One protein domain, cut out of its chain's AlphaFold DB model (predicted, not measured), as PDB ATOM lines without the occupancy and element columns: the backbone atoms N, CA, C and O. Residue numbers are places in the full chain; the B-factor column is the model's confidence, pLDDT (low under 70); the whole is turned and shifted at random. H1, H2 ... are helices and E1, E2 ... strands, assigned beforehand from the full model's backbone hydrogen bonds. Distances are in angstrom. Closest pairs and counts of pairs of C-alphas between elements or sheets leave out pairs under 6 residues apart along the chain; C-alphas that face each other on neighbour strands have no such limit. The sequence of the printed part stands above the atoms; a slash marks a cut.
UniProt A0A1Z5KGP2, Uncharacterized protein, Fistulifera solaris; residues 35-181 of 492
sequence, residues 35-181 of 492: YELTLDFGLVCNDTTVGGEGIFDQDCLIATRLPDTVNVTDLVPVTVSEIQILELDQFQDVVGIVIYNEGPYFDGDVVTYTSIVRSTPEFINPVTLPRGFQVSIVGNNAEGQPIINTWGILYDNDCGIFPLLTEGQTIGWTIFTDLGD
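Overview. This is residues 35 to 181 of the 492 residues of an uncharacterized protein of Fistulifera solaris (UniProt A0A1Z5KGP2). A twisted five-strand sheet, E2, E7, E6, E3 and E4, forms a wall, and a smaller sheet, E5, E1 and E8, lies over one of its faces, making an uneven two-sheet sandwich that is only partly face to face. The two sheets come nearest on the side of E4 and E5; on the side of E2 and E8 they are open, and stretches of the long links 40 to 54 and 156 to 173 run there, while short H1 sits near one end. The printed part has 147 residues, with one named helix and eight named strands in the order E1 E2 E3 E4 E5 H1 E6 E7 E8; under half of the residues are in named elements, and the class is mostly strand. Both sheets are antiparallel throughout, in the orders E2 E7 E6 E3 E4 and E5 E1 E8. The whole is compact, with a radius of gyration of the C-alphas of 15.7 A, yet elongated, spanning 48 by 27 by 24 A.

Along the chain. In the large sheet, E2 is residues 55 to 64, 27.6 A from first to last C-alpha, and begins at C-alpha 55, (187.965, 199.979, 242.289). E7, residues 146 to 155, measures 30.5 A, and E6, residues 132 to 140, measures 27.0 A. E3, residues 79 to 88, measures 27.1 A, and E4, residues 94 to 100, measures 17.0 A. In the small sheet, E5 is residues 110 to 114, 13.4 A long, and E1 is residues 35 to 39, 12.5 A long, with C-alpha 35 at (194.057, 214.361, 238.411). E8, residues 174 to 180, measures 16.7 A and ends at C-alpha 180, (188.415, 216.140, 235.803). H1, residues 116 to 119, measures 5.2 A.

Arrangement. The large sheet has E2 and E4 as edge strands, and its C-alphas lie up to 6.1 A off their best plane. E2 and E7 are antiparallel at 175 degrees, with N 61 and O 150 within hydrogen-bond range at 2.8 A. E6 and E7 form a hairpin, antiparallel at 168 degrees, with N 135 and O 151 at 2.8 A. E6 and E3 are antiparallel at 165 degrees, with N 84 and O 136 at 2.8 A. E3 and E4 form the other hairpin, antiparallel at 164 degrees, with N 87 and O 96 at 2.8 A. In the small sheet, E1 is the inner strand. E5 and E1 are antiparallel at 155 degrees, with N 37 and O 111 at 2.9 A; E1 and E8 are antiparallel at 158 degrees, with N 36 and O 178 at 2.9 A. Residues 170 to 171 form a short antiparallel pairing with residues 174 to 175 of E8. Between the sheets, the closest C-alphas of E4 and E5, those of Val 98 and Tyr 113, are at 7.8 A; E3 and E5 are apart, but only just, at 8.1 A. E2 and E8 are apart, and so are E1 and E6. The closest C-alphas of E4 and H1, those of Gly 96 and Ile 116, are at 6.8 A. H1 is not on the large sheet, but only just, with 4 pairs of C-alphas within 10 A, and it is not on the small sheet. H1 is too short for any O i to N i+4 pair; its one O i to N i+3 pair is within range.

Size, cuts and confidence. The two C-alphas farthest apart, those of Thr 69 and Glu 122, are at 51.0 A, while those of Tyr 35 and Asp 181, the first and last printed, are at 9.6 A. The printed part has no cut. The links E1 to E2, E2 to E3, H1 to E6 and E7 to E8 are long, with 15, 14, 12 and 18 residues. The mean pLDDT of the printed part is 93.3, and residues 120 to 124 are under 70.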
ATOM      1  N   TYR A  35     193.867 214.569 236.983       97.75
ATOM      2  CA  TYR A  35     194.057 214.361 238.411       97.75
ATOM      3  C   TYR A  35     194.932 215.492 238.935       97.75
ATOM      4  O   TYR A  35     196.040 215.671 238.427       97.75
ATOM      5  N   GLU A  36     194.481 216.223 239.946       98.19
ATOM      6  CA  GLU A  36     195.363 217.031 240.784       98.19
ATOM      7  C   GLU A  36     195.660 216.274 242.072       98.19
ATOM      8  O   GLU A  36     194.763 215.927 242.841       98.19
ATOM      9  N   LEU A  37     196.945 215.992 242.269       98.38
ATOM     10  CA  LEU A  37     197.470 215.285 243.424       98.38
ATOM     11  C   LEU A  37     198.200 216.295 244.298       98.38
ATOM     12  O   LEU A  37     199.250 216.801 243.904       98.38
ATOM     13  N   THR A  38     197.664 216.575 245.477       98.62
ATOM     14  CA  THR A  38     198.382 217.351 246.492       98.62
ATOM     15  C   THR A  38     199.229 216.405 247.327       98.62
ATOM     16  O   THR A  38     198.735 215.374 247.791       98.62
ATOM     17  N   LEU A  39     200.507 216.736 247.500       98.69
ATOM     18  CA  LEU A  39     201.406 216.001 248.377       98.69
ATOM     19  C   LEU A  39     201.075 216.317 249.837       98.69
ATOM     20  O   LEU A  39     201.002 217.482 250.212       98.69
ATOM     21  N   ASP A  40     200.919 215.282 250.654       98.56
ATOM     22  CA  ASP A  40     200.826 215.391 252.110       98.56
ATOM     23  C   ASP A  40     201.781 214.365 252.724       98.56
ATOM     24  O   ASP A  40     201.566 213.150 252.668       98.56
ATOM     25  N   PHE A  41     202.889 214.863 253.262       98.19
ATOM     26  CA  PHE A  41     203.965 214.048 253.821       98.19
ATOM     27  C   PHE A  41     203.598 213.449 255.184       98.19
ATOM     28  O   PHE A  41     204.290 212.548 255.659       98.19
ATOM     29  N   GLY A  42     202.513 213.920 255.808       97.50
ATOM     30  CA  GLY A  42     201.959 213.346 257.028       97.50
ATOM     31  C   GLY A  42     201.180 212.052 256.799       97.50
ATOM     32  O   GLY A  42     200.990 211.295 257.752       97.50
ATOM     33  N   LEU A  43     200.752 211.778 255.562       98.06
ATOM     34  CA  LEU A  43     200.002 210.571 255.223       98.06
ATOM     35  C   LEU A  43     200.905 209.343 255.094       98.06
ATOM     36  O   LEU A  43     202.046 209.403 254.639       98.06
ATOM     37  N   VAL A  44     200.364 208.182 255.450       96.88
ATOM     38  CA  VAL A  44     200.986 206.880 255.195       96.88
ATOM     39  C   VAL A  44     200.013 205.931 254.498       96.88
ATOM     40  O   VAL A  44     198.818 206.184 254.398       96.88
ATOM     41  N   CYS A  45     200.492 204.767 254.050       97.50
ATOM     42  CA  CYS A  45     199.632 203.777 253.388       97.50
ATOM     43  C   CYS A  45     198.444 203.296 254.242       97.50
ATOM     44  O   CYS A  45     197.425 202.889 253.687       97.50
ATOM     45  N   ASN A  46     198.538 203.362 255.575       97.06
ATOM     46  CA  ASN A  46     197.417 203.025 256.459       97.06
ATOM     47  C   ASN A  46     196.296 204.076 256.447       97.06
ATOM     48  O   ASN A  46     195.179 203.747 256.838       97.06
ATOM     49  N   ASP A  47     196.573 205.293 255.980       96.69
ATOM     50  CA  ASP A  47     195.594 206.375 255.860       96.69
ATOM     51  C   ASP A  47     194.860 206.338 254.512       96.69
ATOM     52  O   ASP A  47     194.199 207.304 254.136       96.69
ATOM     53  N   THR A  48     194.981 205.241 253.755       97.50
ATOM     54  CA  THR A  48     194.340 205.096 252.445       97.50
ATOM     55  C   THR A  48     192.818 205.097 252.585       97.50
ATOM     56  O   THR A  48     192.242 204.263 253.283       97.50
ATOM     57  N   THR A  49     192.167 206.014 251.871       97.88
ATOM     58  CA  THR A  49     190.699 206.124 251.778       97.88
ATOM     59  C   THR A  49     190.172 205.865 250.367       97.88
ATOM     60  O   THR A  49     188.957 205.814 250.160       97.88
ATOM     61  N   VAL A  50     191.070 205.667 249.396       96.75
ATOM     62  CA  VAL A  50     190.709 205.119 248.087       96.75
ATOM     63  C   VAL A  50     190.055 203.745 248.270       96.75
ATOM     64  O   VAL A  50     190.423 202.954 249.144       96.75
ATOM     65  N   GLY A  51     189.022 203.504 247.470       92.69
ATOM     66  CA  GLY A  51     188.194 202.308 247.493       92.69
ATOM     67  C   GLY A  51     186.766 202.637 247.066       92.69
ATOM     68  O   GLY A  51     186.448 203.788 246.768       92.69
ATOM     69  N   GLY A  52     185.903 201.625 247.064       92.06
ATOM     70  CA  GLY A  52     184.507 201.752 246.650       92.06
ATOM     71  C   GLY A  52     184.170 200.846 245.473       92.06
ATOM     72  O   GLY A  52     184.971 200.003 245.070       92.06
ATOM     73  N   GLU A  53     182.957 201.000 244.950       93.19
ATOM     74  CA  GLU A  53     182.542 200.296 243.739       93.19
ATOM     75  C   GLU A  53     183.389 200.763 242.547       93.19
ATOM     76  O   GLU A  53     183.694 201.946 242.411       93.19
ATOM     77  N   GLY A  54     183.787 199.825 241.686       92.19
ATOM     78  CA  GLY A  54     184.568 200.108 240.482       92.19
ATOM     79  C   GLY A  54     186.079 200.226 240.700       92.19
ATOM     80  O   GLY A  54     186.813 200.302 239.712       92.19
ATOM     81  N   ILE A  55     186.553 200.195 241.952       96.25
ATOM     82  CA  ILE A  55     187.965 199.979 242.289       96.25
ATOM     83  C   ILE A  55     188.194 198.474 242.477       96.25
ATOM     84  O   ILE A  55     187.784 197.891 243.480       96.25
ATOM     85  N   PHE A  56     188.880 197.857 241.517       95.25
ATOM     86  CA  PHE A  56     189.174 196.424 241.503       95.25
ATOM     87  C   PHE A  56     190.230 196.036 242.544       95.25
ATOM     88  O   PHE A  56     190.109 195.019 243.227       95.25
ATOM     89  N   ASP A  57     191.303 196.822 242.624       96.31
ATOM     90  CA  ASP A  57     192.440 196.560 243.503       96.31
ATOM     91  C   ASP A  57     193.167 197.865 243.811       96.31
ATOM     92  O   ASP A  57     193.148 198.809 243.016       96.31
ATOM     93  N   GLN A  58     193.858 197.891 244.941       96.50
ATOM     94  CA  GLN A  58     194.763 198.975 245.282       96.50
ATOM     95  C   GLN A  58     195.934 198.446 246.094       96.50
ATOM     96  O   GLN A  58     195.783 197.518 246.892       96.50
ATOM     97  N   ASP A  59     197.091 199.066 245.920       97.19
ATOM     98  CA  ASP A  59     198.277 198.761 246.709       97.19
ATOM     99  C   ASP A  59     199.005 200.042 247.095       97.19
ATOM    100  O   ASP A  59     198.967 201.038 246.374       97.19
ATOM    101  N   CYS A  60     199.676 200.003 248.241       98.50
ATOM    102  CA  CYS A  60     200.511 201.085 248.721       98.50
ATOM    103  C   CYS A  60     201.668 200.531 249.551       98.50
ATOM    104  O   CYS A  60     201.485 199.770 250.503       98.50
ATOM    105  N   LEU A  61     202.867 200.999 249.227       97.62
ATOM    106  CA  LEU A  61     204.111 200.689 249.905       97.62
ATOM    107  C   LEU A  61     204.889 201.978 250.169       97.62
ATOM    108  O   LEU A  61     205.085 202.796 249.273       97.62
ATOM    109  N   ILE A  62     205.392 202.134 251.392       97.06
ATOM    110  CA  ILE A  62     206.438 203.106 251.719       97.06
ATOM    111  C   ILE A  62     207.653 202.318 252.194       97.06
ATOM    112  O   ILE A  62     207.546 201.478 253.086       97.06
ATOM    113  N   ALA A  63     208.801 202.559 251.571       95.06
ATOM    114  CA  ALA A  63     210.023 201.816 251.830       95.06
ATOM    115  C   ALA A  63     211.267 202.688 251.644       95.06
ATOM    116  O   ALA A  63     211.219 203.822 251.171       95.06
ATOM    117  N   THR A  64     212.417 202.129 251.995       93.44
ATOM    118  CA  THR A  64     213.727 202.737 251.745       93.44
ATOM    119  C   THR A  64     214.229 202.308 250.366       93.44
ATOM    120  O   THR A  64     213.954 201.191 249.927       93.44
ATOM    121  N   ARG A  65     215.015 203.154 249.689       86.38
ATOM    122  CA  ARG A  65     215.778 202.742 248.489       86.38
ATOM    123  C   ARG A  65     217.163 202.176 248.821       86.38
ATOM    124  O   ARG A  65     217.958 201.914 247.917       86.38
ATOM    125  N   LEU A  66     217.479 202.040 250.105       85.12
ATOM    126  CA  LEU A  66     218.766 201.552 250.574       85.12
ATOM    127  C   LEU A  66     218.730 200.026 250.763       85.12
ATOM    128  O   LEU A  66     217.657 199.447 250.913       85.12
ATOM    129  N   PRO A  67     219.893 199.353 250.744       83.81
ATOM    130  CA  PRO A  67     219.970 197.931 251.058       83.81
ATOM    131  C   PRO A  67     219.471 197.641 252.481       83.81
ATOM    132  O   PRO A  67     219.690 198.456 253.375       83.81
ATOM    133  N   ASP A  68     218.950 196.432 252.714       80.38
ATOM    134  CA  ASP A  68     218.402 195.965 254.007       80.38
ATOM    135  C   ASP A  68     219.373 196.068 255.201       80.38
ATOM    136  O   ASP A  68     218.986 195.921 256.359       80.38
ATOM    137  N   THR A  69     220.661 196.295 254.942       80.12
ATOM    138  CA  THR A  69     221.676 196.510 255.977       80.12
ATOM    139  C   THR A  69     221.620 197.906 256.598       80.12
ATOM    140  O   THR A  69     222.249 198.125 257.634       80.12
ATOM    141  N   VAL A  70     220.904 198.851 255.983       83.69
ATOM    142  CA  VAL A  70     220.701 200.202 256.506       83.69
ATOM    143  C   VAL A  70     219.320 200.284 257.140       83.69
ATOM    144  O   VAL A  70     218.303 200.225 256.459       83.69
ATOM    145  N   ASN A  71     219.289 200.443 258.461       84.62
ATOM    146  CA  ASN A  71     218.040 200.603 259.192       84.62
ATOM    147  C   ASN A  71     217.560 202.057 259.087       84.62
ATOM    148  O   ASN A  71     218.014 202.913 259.849       84.62
ATOM    149  N   VAL A  72     216.677 202.336 258.128       88.44
ATOM    150  CA  VAL A  72     215.952 203.610 258.041       88.44
ATOM    151  C   VAL A  72     214.625 203.434 258.766       88.44
ATOM    152  O   VAL A  72     213.796 202.621 258.366       88.44
ATOM    153  N   THR A  73     214.441 204.176 259.853       90.12
ATOM    154  CA  THR A  73     213.205 204.140 260.646       90.12
ATOM    155  C   THR A  73     212.274 205.298 260.327       90.12
ATOM    156  O   THR A  73     211.069 205.165 260.515       90.12
ATOM    157  N   ASP A  74     212.827 206.423 259.872       94.81
ATOM    158  CA  ASP A  74     212.041 207.569 259.438       94.81
ATOM    159  C   ASP A  74     211.680 207.425 257.957       94.81
ATOM    160  O   ASP A  74     212.542 207.505 257.078       94.81
ATOM    161  N   LEU A  75     210.399 207.173 257.707       96.06
ATOM    162  CA  LEU A  75     209.813 207.035 256.377       96.06
ATOM    163  C   LEU A  75     208.973 208.261 255.986       96.06
ATOM    164  O   LEU A  75     208.168 208.174 255.059       96.06
ATOM    165  N   VAL A  76     209.155 209.384 256.685       97.56
ATOM    166  CA  VAL A  76     208.488 210.653 256.395       97.56
ATOM    167  C   VAL A  76     209.390 211.495 255.488       97.56
ATOM    168  O   VAL A  76     210.521 211.815 255.866       97.56
ATOM    169  N   PRO A  77     208.946 211.860 254.275       97.94
ATOM    170  CA  PRO A  77     209.734 212.729 253.414       97.94
ATOM    171  C   PRO A  77     209.728 214.164 253.943       97.94
ATOM    172  O   PRO A  77     208.741 214.649 254.482       97.94
ATOM    173  N   VAL A  78     210.839 214.871 253.741       98.25
ATOM    174  CA  VAL A  78     210.917 216.339 253.869       98.25
ATOM    175  C   VAL A  78     211.034 217.018 252.506       98.25
ATOM    176  O   VAL A  78     210.768 218.209 252.375       98.25
ATOM    177  N   THR A  79     211.448 216.260 251.488       98.12
ATOM    178  CA  THR A  79     211.525 216.692 250.090       98.12
ATOM    179  C   THR A  79     211.231 215.512 249.178       98.12
ATOM    180  O   THR A  79     211.627 214.386 249.482       98.12
ATOM    181  N   VAL A  80     210.603 215.774 248.038       98.38
ATOM    182  CA  VAL A  80     210.394 214.815 246.949       98.38
ATOM    183  C   VAL A  80     211.174 215.287 245.728       98.38
ATOM    184  O   VAL A  80     211.070 216.437 245.330       98.38
ATOM    185  N   SER A  81     211.989 214.430 245.126       96.75
ATOM    186  CA  SER A  81     212.810 214.775 243.956       96.75
ATOM    187  C   SER A  81     212.212 214.299 242.635       96.75
ATOM    188  O   SER A  81     212.552 214.825 241.580       96.75
ATOM    189  N   GLU A  82     211.371 213.266 242.677       97.56
ATOM    190  CA  GLU A  82     210.834 212.635 241.473       97.56
ATOM    191  C   GLU A  82     209.457 212.038 241.745       97.56
ATOM    192  O   GLU A  82     209.264 211.357 242.753       97.56
ATOM    193  N   ILE A  83     208.523 212.257 240.822       98.31
ATOM    194  CA  ILE A  83     207.225 211.581 240.780       98.31
ATOM    195  C   ILE A  83     207.088 210.939 239.403       98.31
ATOM    196  O   ILE A  83     207.197 211.615 238.381       98.31
ATOM    197  N   GLN A  84     206.849 209.634 239.366       98.19
ATOM    198  CA  GLN A  84     206.587 208.878 238.147       98.19
ATOM    199  C   GLN A  84     205.172 208.316 238.194       98.19
ATOM    200  O   GLN A  84     204.803 207.674 239.172       98.19
ATOM    201  N   ILE A  85     204.410 208.515 237.122       98.25
ATOM    202  CA  ILE A  85     203.055 207.989 236.950       98.25
ATOM    203  C   ILE A  85     203.043 207.092 235.714       98.25
ATOM    204  O   ILE A  85     203.451 207.517 234.630       98.25
ATOM    205  N   LEU A  86     202.600 205.850 235.889       97.62
ATOM    206  CA  LEU A  86     202.447 204.840 234.846       97.62
ATOM    207  C   LEU A  86     200.963 204.541 234.674       97.62
ATOM    208  O   LEU A  86     200.326 204.065 235.606       97.62
ATOM    209  N   GLU A  87     200.422 204.784 233.492       95.62
ATOM    210  CA  GLU A  87     199.064 204.385 233.140       95.62
ATOM    211  C   GLU A  87     199.074 202.981 232.547       95.62
ATOM    212  O   GLU A  87     199.913 202.667 231.697       95.62
ATOM    213  N   LEU A  88     198.157 202.141 233.015       95.19
ATOM    214  CA  LEU A  88     198.150 200.704 232.774       95.19
ATOM    215  C   LEU A  88     196.909 200.311 231.979       95.19
ATOM    216  O   LEU A  88     195.814 200.781 232.285       95.19
ATOM    217  N   ASP A  89     197.057 199.439 230.989       92.81
ATOM    218  CA  ASP A  89     195.943 198.933 230.186       92.81
ATOM    219  C   ASP A  89     195.232 197.724 230.819       92.81
ATOM    220  O   ASP A  89     195.439 197.386 231.988       92.81
ATOM    221  N   GLN A  90     194.373 197.044 230.050       90.31
ATOM    222  CA  GLN A  90     193.615 195.883 230.534       90.31
ATOM    223  C   GLN A  90     194.485 194.707 230.993       90.31
ATOM    224  O   GLN A  90     194.057 193.928 231.854       90.31
ATOM    225  N   PHE A  91     195.689 194.593 230.433       92.06
ATOM    226  CA  PHE A  91     196.691 193.581 230.748       92.06
ATOM    227  C   PHE A  91     197.734 194.080 231.750       92.06
ATOM    228  O   PHE A  91     198.649 193.333 232.090       92.06
ATOM    229  N   GLN A  92     197.550 195.297 232.271       92.81
ATOM    230  CA  GLN A  92     198.499 196.005 233.126       92.81
ATOM    231  C   GLN A  92     199.819 196.337 232.417       92.81
ATOM    232  O   GLN A  92     200.830 196.594 233.074       92.81
ATOM    233  N   ASP A  93     199.811 196.359 231.082       93.75
ATOM    234  CA  ASP A  93     200.924 196.870 230.301       93.75
ATOM    235  C   ASP A  93     200.897 198.402 230.327       93.75
ATOM    236  O   ASP A  93     199.846 199.044 230.380       93.75
ATOM    237  N   VAL A  94     202.082 199.009 230.314       94.38
ATOM    238  CA  VAL A  94     202.214 200.464 230.412       94.38
ATOM    239  C   VAL A  94     201.858 201.115 229.078       94.38
ATOM    240  O   VAL A  94     202.563 200.935 228.083       94.38
ATOM    241  N   VAL A  95     200.802 201.927 229.075       92.62
ATOM    242  CA  VAL A  95     200.319 202.684 227.904       92.62
ATOM    243  C   VAL A  95     200.610 204.179 227.986       92.62
ATOM    244  O   VAL A  95     200.634 204.857 226.959       92.62
ATOM    245  N   GLY A  96     200.894 204.690 229.183       91.50
ATOM    246  CA  GLY A  96     201.271 206.081 229.414       91.50
ATOM    247  C   GLY A  96     202.327 206.189 230.505       91.50
ATOM    248  O   GLY A  96     202.296 205.447 231.482       91.50
ATOM    249  N   ILE A  97     203.281 207.107 230.339       94.88
ATOM    250  CA  ILE A  97     204.307 207.401 231.345       94.88
ATOM    251  C   ILE A  97     204.469 208.909 231.440       94.88
ATOM    252  O   ILE A  97     204.725 209.568 230.432       94.88
ATOM    253  N   VAL A  98     204.391 209.436 232.657       96.25
ATOM    254  CA  VAL A  98     204.732 210.824 232.965       96.25
ATOM    255  C   VAL A  98     205.741 210.837 234.106       96.25
ATOM    256  O   VAL A  98     205.617 210.076 235.063       96.25
ATOM    257  N   ILE A  99     206.773 211.670 233.980       97.12
ATOM    258  CA  ILE A  99     207.834 211.818 234.979       97.12
ATOM    259  C   ILE A  99     207.980 213.302 235.293       97.12
ATOM    260  O   ILE A  99     208.217 214.105 234.392       97.12
ATOM    261  N   TYR A 100     207.880 213.640 236.572       97.00
ATOM    262  CA  TYR A 100     208.087 214.973 237.114       97.00
ATOM    263  C   TYR A 100     209.390 214.975 237.914       97.00
ATOM    264  O   TYR A 100     209.450 214.434 239.015       97.00
ATOM    265  N   ASN A 101     210.443 215.576 237.363       95.12
ATOM    266  CA  ASN A 101     211.798 215.570 237.933       95.12
ATOM    267  C   ASN A 101     212.447 216.966 237.977       95.12
ATOM    268  O   ASN A 101     213.666 217.085 238.085       95.12
ATOM    269  N   GLU A 102     211.634 218.021 237.877       89.00
ATOM    270  CA  GLU A 102     212.087 219.419 237.938       89.00
ATOM    271  C   GLU A 102     212.183 219.965 239.381       89.00
ATOM    272  O   GLU A 102     212.695 221.063 239.591       89.00
ATOM    273  N   GLY A 103     211.715 219.198 240.374       75.94
ATOM    274  CA  GLY A 103     211.643 219.581 241.788       75.94
ATOM    275  C   GLY A 103     212.967 219.477 242.564       75.94
ATOM    276  O   GLY A 103     213.929 218.835 242.135       75.94
ATOM    277  N   PRO A 104     212.996 220.075 243.765       93.56
ATOM    278  CA  PRO A 104     212.322 219.409 244.873       93.56
ATOM    279  C   PRO A 104     210.890 219.906 245.070       93.56
ATOM    280  O   PRO A 104     210.648 221.107 245.049       93.56
ATOM    281  N   TYR A 105     209.981 218.964 245.291       98.19
ATOM    282  CA  TYR A 105     208.620 219.191 245.758       98.19
ATOM    283  C   TYR A 105     208.581 219.092 247.285       98.19
ATOM    284  O   TYR A 105     209.331 218.315 247.894       98.19
ATOM    285  N   PHE A 106     207.699 219.867 247.893       98.38
ATOM    286  CA  PHE A 106     207.491 219.975 249.327       98.38
ATOM    287  C   PHE A 106     206.068 219.565 249.710       98.38
ATOM    288  O   PHE A 106     205.200 219.361 248.862       98.38
ATOM    289  N   ASP A 107     205.853 219.433 251.013       98.50
ATOM    290  CA  ASP A 107     204.537 219.194 251.591       98.50
ATOM    291  C   ASP A 107     203.547 220.286 251.151       98.50
ATOM    292  O   ASP A 107     203.851 221.479 251.235       98.50
ATOM    293  N   GLY A 108     202.382 219.877 250.651       98.31
ATOM    294  CA  GLY A 108     201.358 220.752 250.082       98.31
ATOM    295  C   GLY A 108     201.534 221.117 248.602       98.31
ATOM    296  O   GLY A 108     200.646 221.772 248.053       98.31
ATOM    297  N   ASP A 109     202.622 220.717 247.936       98.50
ATOM    298  CA  ASP A 109     202.770 220.950 246.493       98.50
ATOM    299  C   ASP A 109     201.771 220.112 245.684       98.50
ATOM    300  O   ASP A 109     201.428 218.986 246.048       98.50
ATOM    301  N   VAL A 110     201.333 220.658 244.548       97.94
ATOM    302  CA  VAL A 110     200.327 220.037 243.676       97.94
ATOM    303  C   VAL A 110     200.963 219.563 242.376       97.94
ATOM    304  O   VAL A 110     201.703 220.302 241.722       97.94
ATOM    305  N   VAL A 111     200.633 218.338 241.971       97.06
ATOM    306  CA  VAL A 111     201.021 217.751 240.687       97.06
ATOM    307  C   VAL A 111     199.779 217.402 239.880       97.06
ATOM    308  O   VAL A 111     198.947 216.605 240.307       97.06
ATOM    309  N   THR A 112     199.678 217.969 238.678       96.94
ATOM    310  CA  THR A 112     198.570 217.701 237.755       96.94
ATOM    311  C   THR A 112     198.963 216.643 236.729       96.94
ATOM    312  O   THR A 112     199.890 216.851 235.942       96.94
ATOM    313  N   TYR A 113     198.220 215.541 236.679       95.69
ATOM    314  CA  TYR A 113     198.352 214.453 235.712       95.69
ATOM    315  C   TYR A 113     197.146 214.406 234.763       95.69
ATOM    316  O   TYR A 113     196.018 214.710 235.141       95.69
ATOM    317  N   THR A 114     197.375 214.044 233.500       95.31
ATOM    318  CA  THR A 114     196.330 213.897 232.476       95.31
ATOM    319  C   THR A 114     196.402 212.499 231.870       95.31
ATOM    320  O   THR A 114     197.441 212.118 231.333       95.31
ATOM    321  N   SER A 115     195.290 211.767 231.927       93.31
ATOM    322  CA  SER A 115     195.152 210.410 231.386       93.31
ATOM    323  C   SER A 115     195.071 210.405 229.856       93.31
ATOM    324  O   SER A 115     194.553 211.348 229.242       93.31
ATOM    325  N   ILE A 116     195.515 209.311 229.223       90.69
ATOM    326  CA  ILE A 116     195.382 209.117 227.770       90.69
ATOM    327  C   ILE A 116     193.926 209.122 227.292       90.69
ATOM    328  O   ILE A 116     193.667 209.440 226.130       90.69
ATOM    329  N   VAL A 117     192.950 208.841 228.169       88.38
ATOM    330  CA  VAL A 117     191.534 208.906 227.768       88.38
ATOM    331  C   VAL A 117     191.129 210.312 227.346       88.38
ATOM    332  O   VAL A 117     190.264 210.464 226.490       88.38
ATOM    333  N   ARG A 118     191.798 211.348 227.873       87.44
ATOM    334  CA  ARG A 118     191.563 212.737 227.470       87.44
ATOM    335  C   ARG A 118     192.099 213.047 226.073       87.44
ATOM    336  O   ARG A 118     191.511 213.859 225.365       87.44
ATOM    337  N   SER A 119     193.238 212.466 225.696       71.12
ATOM    338  CA  SER A 119     193.986 212.862 224.497       71.12
ATOM    339  C   SER A 119     193.592 212.082 223.243       71.12
ATOM    340  O   SER A 119     193.727 212.615 222.141       71.12
ATOM    341  N   THR A 120     193.078 210.856 223.381       64.94
ATOM    342  CA  THR A 120     192.741 209.994 222.235       64.94
ATOM    343  C   THR A 120     191.360 209.331 222.349       64.94
ATOM    344  O   THR A 120     191.272 208.102 222.353       64.94
ATOM    345  N   PRO A 121     190.254 210.099 222.377       60.19
ATOM    346  CA  PRO A 121     188.907 209.521 222.423       60.19
ATOM    347  C   PRO A 121     188.519 208.785 221.126       60.19
ATOM    348  O   PRO A 121     187.580 207.997 221.122       60.19
ATOM    349  N   GLU A 122     189.240 209.014 220.022       54.94
ATOM    350  CA  GLU A 122     188.947 208.420 218.706       54.94
ATOM    351  C   GLU A 122     189.495 206.990 218.528       54.94
ATOM    352  O   GLU A 122     189.157 206.315 217.557       54.94
ATOM    353  N   PHE A 123     190.297 206.496 219.478       53.12
ATOM    354  CA  PHE A 123     190.867 205.147 219.460       53.12
ATOM    355  C   PHE A 123     190.419 204.368 220.698       53.12
ATOM    356  O   PHE A 123     191.236 203.972 221.527       53.12
ATOM    357  N   ILE A 124     189.109 204.127 220.816       61.44
ATOM    358  CA  ILE A 124     188.548 203.193 221.805       61.44
ATOM    359  C   ILE A 124     188.894 201.768 221.357       61.44
ATOM    360  O   ILE A 124     188.062 201.013 220.855       61.44
ATOM    361  N   ASN A 125     190.169 201.413 221.469       75.38
ATOM    362  CA  ASN A 125     190.580 200.028 221.459       75.38
ATOM    363  C   ASN A 125     190.389 199.510 222.891       75.38
ATOM    364  O   ASN A 125     191.096 199.972 223.787       75.38
ATOM    365  N   PRO A 126     189.465 198.562 223.131       78.81
ATOM    366  CA  PRO A 126     189.196 198.059 224.473       78.81
ATOM    367  C   PRO A 126     190.430 197.440 225.133       78.81
ATOM    368  O   PRO A 126     190.483 197.373 226.350       78.81
ATOM    369  N   VAL A 127     191.442 197.043 224.355       83.12
ATOM    370  CA  VAL A 127     192.718 196.552 224.886       83.12
ATOM    371  C   VAL A 127     193.530 197.661 225.549       83.12
ATOM    372  O   VAL A 127     194.064 197.440 226.627       83.12
ATOM    373  N   THR A 128     193.607 198.843 224.931       84.50
ATOM    374  CA  THR A 128     194.452 199.955 225.400       84.50
ATOM    375  C   THR A 128     193.708 200.924 226.312       84.50
ATOM    376  O   THR A 128     194.276 201.940 226.706       84.50
ATOM    377  N   LEU A 129     192.430 200.661 226.611       89.00
ATOM    378  CA  LEU A 129     191.697 201.441 227.600       89.00
ATOM    379  C   LEU A 129     192.404 201.305 228.954       89.00
ATOM    380  O   LEU A 129     192.673 200.171 229.371       89.00
ATOM    381  N   PRO A 130     192.692 202.418 229.650       92.31
ATOM    382  CA  PRO A 130     193.300 202.340 230.960       92.31
ATOM    383  C   PRO A 130     192.429 201.539 231.917       92.31
ATOM    384  O   PRO A 130     191.212 201.720 231.980       92.31
ATOM    385  N   ARG A 131     193.072 200.643 232.653       94.19
ATOM    386  CA  ARG A 131     192.497 199.894 233.767       94.19
ATOM    387  C   ARG A 131     193.029 200.390 235.102       94.19
ATOM    388  O   ARG A 131     192.712 199.822 236.131       94.19
ATOM    389  N   GLY A 132     193.880 201.403 235.121       94.88
ATOM    390  CA  GLY A 132     194.469 201.875 236.358       94.88
ATOM    391  C   GLY A 132     195.741 202.650 236.121       94.88
ATOM    392  O   GLY A 132     196.165 202.859 234.983       94.88
ATOM    393  N   PHE A 133     196.367 203.051 237.214       95.56
ATOM    394  CA  PHE A 133     197.674 203.677 237.169       95.56
ATOM    395  C   PHE A 133     198.477 203.364 238.432       95.56
ATOM    396  O   PHE A 133     197.927 203.035 239.483       95.56
ATOM    397  N   GLN A 134     199.797 203.447 238.303       98.12
ATOM    398  CA  GLN A 134     200.764 203.299 239.380       98.12
ATOM    399  C   GLN A 134     201.549 204.599 239.525       98.12
ATOM    400  O   GLN A 134     202.009 205.167 238.536       98.12
ATOM    401  N   VAL A 135     201.761 205.036 240.759       98.50
ATOM    402  CA  VAL A 135     202.567 206.203 241.102       98.50
ATOM    403  C   VAL A 135     203.759 205.770 241.947       98.50
ATOM    404  O   VAL A 135     203.635 204.954 242.856       98.50
ATOM    405  N   SER A 136     204.931 206.312 241.633       98.25
ATOM    406  CA  SER A 136     206.174 206.139 242.381       98.25
ATOM    407  C   SER A 136     206.745 207.511 242.711       98.25
ATOM    408  O   SER A 136     207.162 208.246 241.817       98.25
ATOM    409  N   ILE A 137     206.811 207.829 243.998       98.38
ATOM    410  CA  ILE A 137     207.296 209.095 244.538       98.38
ATOM    411  C   ILE A 137     208.607 208.842 245.271       98.38
ATOM    412  O   ILE A 137     208.686 207.983 246.148       98.38
ATOM    413  N   VAL A 138     209.647 209.587 244.916       97.69
ATOM    414  CA  VAL A 138     210.987 209.471 245.497       97.69
ATOM    415  C   VAL A 138     211.273 210.711 246.310       97.69
ATOM    416  O   VAL A 138     211.269 211.813 245.766       97.69
ATOM    417  N   GLY A 139     211.579 210.525 247.588       97.12
ATOM    418  CA  GLY A 139     211.924 211.618 248.481       97.12
ATOM    419  C   GLY A 139     213.111 211.311 249.374       97.12
ATOM    420  O   GLY A 139     213.673 210.217 249.343       97.12
ATOM    421  N   ASN A 140     213.488 212.302 250.173       97.06
ATOM    422  CA  ASN A 140     214.460 212.155 251.246       97.06
ATOM    423  C   ASN A 140     213.800 212.509 252.577       97.06
ATOM    424  O   ASN A 140     213.031 213.472 252.628       97.06
ATOM    425  N   ASN A 141     214.122 211.763 253.631       96.94
ATOM    426  CA  ASN A 141     213.729 212.089 255.004       96.94
ATOM    427  C   ASN A 141     214.615 213.197 255.610       96.94
ATOM    428  O   ASN A 141     215.493 213.745 254.932       96.94
ATOM    429  N   ALA A 142     214.394 213.539 256.882       96.81
ATOM    430  CA  ALA A 142     215.121 214.614 257.562       96.81
ATOM    431  C   ALA A 142     216.642 214.366 257.645       96.81
ATOM    432  O   ALA A 142     217.433 215.311 257.619       96.81
ATOM    433  N   GLU A 143     217.068 213.102 257.687       95.44
ATOM    434  CA  GLU A 143     218.472 212.683 257.660       95.44
ATOM    435  C   GLU A 143     219.076 212.642 256.245       95.44
ATOM    436  O   GLU A 143     220.250 212.297 256.078       95.44
ATOM    437  N   GLY A 144     218.302 212.986 255.211       94.81
ATOM    438  CA  GLY A 144     218.735 212.945 253.814       94.81
ATOM    439  C   GLY A 144     218.806 211.530 253.230       94.81
ATOM    440  O   GLY A 144     219.504 211.311 252.240       94.81
ATOM    441  N   GLN A 145     218.133 210.555 253.845       95.25
ATOM    442  CA  GLN A 145     218.090 209.173 253.372       95.25
ATOM    443  C   GLN A 145     216.970 209.000 252.336       95.25
ATOM    444  O   GLN A 145     215.854 209.472 252.568       95.25
ATOM    445  N   PRO A 146     217.225 208.299 251.213       95.62
ATOM    446  CA  PRO A 146     216.245 208.152 250.153       95.62
ATOM    447  C   PRO A 146     215.164 207.135 250.526       95.62
ATOM    448  O   PRO A 146     215.438 205.961 250.809       95.62
ATOM    449  N   ILE A 147     213.922 207.584 250.429       97.25
ATOM    450  CA  ILE A 147     212.711 206.804 250.648       97.25
ATOM    451  C   ILE A 147     211.827 206.864 249.403       97.25
ATOM    452  O   ILE A 147     211.955 207.750 248.554       97.25
ATOM    453  N   ILE A 148     210.965 205.870 249.259       97.44
ATOM    454  CA  ILE A 148     210.052 205.738 248.133       97.44
ATOM    455  C   ILE A 148     208.657 205.422 248.649       97.44
ATOM    456  O   ILE A 148     208.494 204.558 249.508       97.44
ATOM    457  N   ASN A 149     207.663 206.095 248.084       98.44
ATOM    458  CA  ASN A 149     206.273 205.695 248.178       98.44
ATOM    459  C   ASN A 149     205.802 205.227 246.806       98.44
ATOM    460  O   ASN A 149     205.851 205.979 245.839       98.44
ATOM    461  N   THR A 150     205.361 203.978 246.728       98.50
ATOM    462  CA  THR A 150     204.771 203.401 245.527       98.50
ATOM    463  C   THR A 150     203.344 203.016 245.840       98.50
ATOM    464  O   THR A 150     203.108 202.308 246.813       98.50
ATOM    465  N   TRP A 151     202.399 203.427 245.013       98.50
ATOM    466  CA  TRP A 151     201.014 202.994 245.129       98.50
ATOM    467  C   TRP A 151     200.383 202.829 243.755       98.50
ATOM    468  O   TRP A 151     200.903 203.323 242.757       98.50
ATOM    469  N   GLY A 152     199.283 202.095 243.683       97.81
ATOM    470  CA  GLY A 152     198.552 201.897 242.441       97.81
ATOM    471  C   GLY A 152     197.083 201.623 242.688       97.81
ATOM    472  O   GLY A 152     196.708 201.114 243.743       97.81
ATOM    473  N   ILE A 153     196.269 201.974 241.699       97.94
ATOM    474  CA  ILE A 153     194.821 201.780 241.697       97.94
ATOM    475  C   ILE A 153     194.462 201.068 240.399       97.94
ATOM    476  O   ILE A 153     194.899 201.484 239.324       97.94
ATOM    477  N   LEU A 154     193.669 200.005 240.503       97.19
ATOM    478  CA  LEU A 154     193.072 199.304 239.373       97.19
ATOM    479  C   LEU A 154     191.557 199.474 239.396       97.19
ATOM    480  O   LEU A 154     190.925 199.397 240.445       97.19
ATOM    481  N   TYR A 155     190.980 199.641 238.219       95.75
ATOM    482  CA  TYR A 155     189.565 199.826 237.970       95.75
ATOM    483  C   TYR A 155     188.937 198.545 237.411       95.75
ATOM    484  O   TYR A 155     189.582 197.756 236.707       95.75
ATOM    485  N   ASP A 156     187.651 198.358 237.696       93.00
ATOM    486  CA  ASP A 156     186.838 197.293 237.098       93.00
ATOM    487  C   ASP A 156     186.393 197.620 235.666       93.00
ATOM    488  O   ASP A 156     186.068 196.712 234.901       93.00
ATOM    489  N   ASN A 157     186.405 198.907 235.291       92.19
ATOM    490  CA  ASN A 157     185.935 199.418 233.996       92.19
ATOM    491  C   ASN A 157     184.461 199.093 233.684       92.19
ATOM    492  O   ASN A 157     184.062 198.972 232.522       92.19
ATOM    493  N   ASP A 158     183.643 198.992 234.735       91.19
ATOM    494  CA  ASP A 158     182.193 198.839 234.635       91.19
ATOM    495  C   ASP A 158     181.532 200.162 234.207       91.19
ATOM    496  O   ASP A 158     181.659 201.194 234.867       91.19
ATOM    497  N   CYS A 159     180.785 200.117 233.103       89.69
ATOM    498  CA  CYS A 159     180.033 201.248 232.564       89.69
ATOM    499  C   CYS A 159     178.904 201.766 233.464       89.69
ATOM    500  O   CYS A 159     178.344 202.817 233.161       89.69
ATOM    501  N   GLY A 160     178.512 201.024 234.503       91.25
ATOM    502  CA  GLY A 160     177.459 201.396 235.446       91.25
ATOM    503  C   GLY A 160     177.949 202.153 236.679       91.25
ATOM    504  O   GLY A 160     177.114 202.613 237.458       91.25
ATOM    505  N   ILE A 161     179.265 202.290 236.863       91.50
ATOM    506  CA  ILE A 161     179.852 202.831 238.090       91.50
ATOM    507  C   ILE A 161     180.518 204.181 237.812       91.50
ATOM    508  O   ILE A 161     181.516 204.281 237.100       91.50
ATOM    509  N   PHE A 162     179.951 205.234 238.400       93.00
ATOM    510  CA  PHE A 162     180.505 206.585 238.412       93.00
ATOM    511  C   PHE A 162     179.963 207.349 239.636       93.00
ATOM    512  O   PHE A 162     178.765 207.240 239.921       93.00
ATOM    513  N   PRO A 163     180.780 208.164 240.327       93.88
ATOM    514  CA  PRO A 163     182.218 208.373 240.118       93.88
ATOM    515  C   PRO A 163     183.072 207.229 240.695       93.88
ATOM    516  O   PRO A 163     182.678 206.605 241.675       93.88
ATOM    517  N   LEU A 164     184.245 206.964 240.100       94.56
ATOM    518  CA  LEU A 164     185.197 205.957 240.615       94.56
ATOM    519  C   LEU A 164     186.064 206.486 241.764       94.56
ATOM    520  O   LEU A 164     186.427 205.742 242.669       94.56
ATOM    521  N   LEU A 165     186.410 207.770 241.705       96.50
ATOM    522  CA  LEU A 165     187.197 208.475 242.708       96.50
ATOM    523  C   LEU A 165     186.484 209.774 243.071       96.50
ATOM    524  O   LEU A 165     185.748 210.341 242.265       96.50
ATOM    525  N   THR A 166     186.716 210.240 244.288       96.50
ATOM    526  CA  THR A 166     186.144 211.471 244.830       96.50
ATOM    527  C   THR A 166     187.241 212.332 245.434       96.50
ATOM    528  O   THR A 166     188.232 211.825 245.964       96.50
ATOM    529  N   GLU A 167     187.066 213.646 245.341       97.56
ATOM    530  CA  GLU A 167     187.971 214.607 245.965       97.56
ATOM    531  C   GLU A 167     188.069 214.374 247.479       97.56
ATOM    532  O   GLU A 167     187.096 214.027 248.153       97.56
ATOM    533  N   GLY A 168     189.268 214.570 248.016       97.88
ATOM    534  CA  GLY A 168     189.614 214.314 249.409       97.88
ATOM    535  C   GLY A 168     190.017 212.870 249.702       97.88
ATOM    536  O   GLY A 168     190.469 212.605 250.815       97.88
ATOM    537  N   GLN A 169     189.897 211.940 248.745       98.25
ATOM    538  CA  GLN A 169     190.470 210.606 248.915       98.25
ATOM    539  C   GLN A 169     192.000 210.661 248.966       98.25
ATOM    540  O   GLN A 169     192.641 211.545 248.399       98.25
ATOM    541  N   THR A 170     192.577 209.684 249.652       98.50
ATOM    542  CA  THR A 170     193.987 209.641 250.037       98.50
ATOM    543  C   THR A 170     194.585 208.276 249.744       98.50
ATOM    544  O   THR A 170     193.931 207.245 249.942       98.50
ATOM    545  N   ILE A 171     195.839 208.257 249.302       98.38
ATOM    546  CA  ILE A 171     196.655 207.047 249.170       98.38
ATOM    547  C   ILE A 171     198.137 207.430 249.199       98.38
ATOM    548  O   ILE A 171     198.563 208.371 248.526       98.38
ATOM    549  N   GLY A 172     198.935 206.717 249.997       98.06
ATOM    550  CA  GLY A 172     200.345 207.069 250.191       98.06
ATOM    551  C   GLY A 172     200.509 208.521 250.649       98.06
ATOM    552  O   GLY A 172     199.758 208.975 251.500       98.06
ATOM    553  N   TRP A 173     201.453 209.252 250.058       98.56
ATOM    554  CA  TRP A 173     201.697 210.676 250.342       98.56
ATOM    555  C   TRP A 173     200.805 211.635 249.542       98.56
ATOM    556  O   TRP A 173     201.229 212.749 249.242       98.56
ATOM    557  N   THR A 174     199.627 211.200 249.085       98.62
ATOM    558  CA  THR A 174     198.824 211.976 248.127       98.62
ATOM    559  C   THR A 174     197.361 212.104 248.519       98.62
ATOM    560  O   THR A 174     196.761 211.171 249.059       98.62
ATOM    561  N   ILE A 175     196.795 213.264 248.182       98.69
ATOM    562  CA  ILE A 175     195.374 213.600 248.269       98.69
ATOM    563  C   ILE A 175     194.881 213.955 246.866       98.69
ATOM    564  O   ILE A 175     195.489 214.786 246.190       98.69
ATOM    565  N   PHE A 176     193.764 213.369 246.438       98.38
ATOM    566  CA  PHE A 176     193.067 213.790 245.222       98.38
ATOM    567  C   PHE A 176     192.315 215.092 245.505       98.38
ATOM    568  O   PHE A 176     191.332 215.077 246.242       98.38
ATOM    569  N   THR A 177     192.774 216.218 244.965       98.06
ATOM    570  CA  THR A 177     192.191 217.540 245.266       98.06
ATOM    571  C   THR A 177     191.314 218.108 244.164       98.06
ATOM    572  O   THR A 177     190.448 218.918 244.467       98.06
ATOM    573  N   ASP A 178     191.510 217.669 242.924       97.75
ATOM    574  CA  ASP A 178     190.630 217.972 241.793       97.75
ATOM    575  C   ASP A 178     190.648 216.788 240.818       97.75
ATOM    576  O   ASP A 178     191.699 216.179 240.570       97.75
ATOM    577  N   LEU A 179     189.478 216.433 240.294       97.00
ATOM    578  CA  LEU A 179     189.275 215.285 239.415       97.00
ATOM    579  C   LEU A 179     188.456 215.720 238.202       97.00
ATOM    580  O   LEU A 179     187.258 215.977 238.293       97.00
ATOM    581  N   GLY A 180     189.096 215.757 237.035       94.62
ATOM    582  CA  GLY A 180     188.415 216.140 235.803       94.62
ATOM    583  C   GLY A 180     187.528 215.023 235.274       94.62
ATOM    584  O   GLY A 180     187.941 213.862 235.222       94.62
ATOM    585  N   ASP A 181     186.339 215.387 234.801       93.44
ATOM    586  CA  ASP A 181     185.367 214.436 234.266       93.44
ATOM    587  C   ASP A 181     185.938 213.582 233.113       93.44
ATOM    588  O   ASP A 181     186.713 214.080 232.279       93.44
TER     589      ASP A 181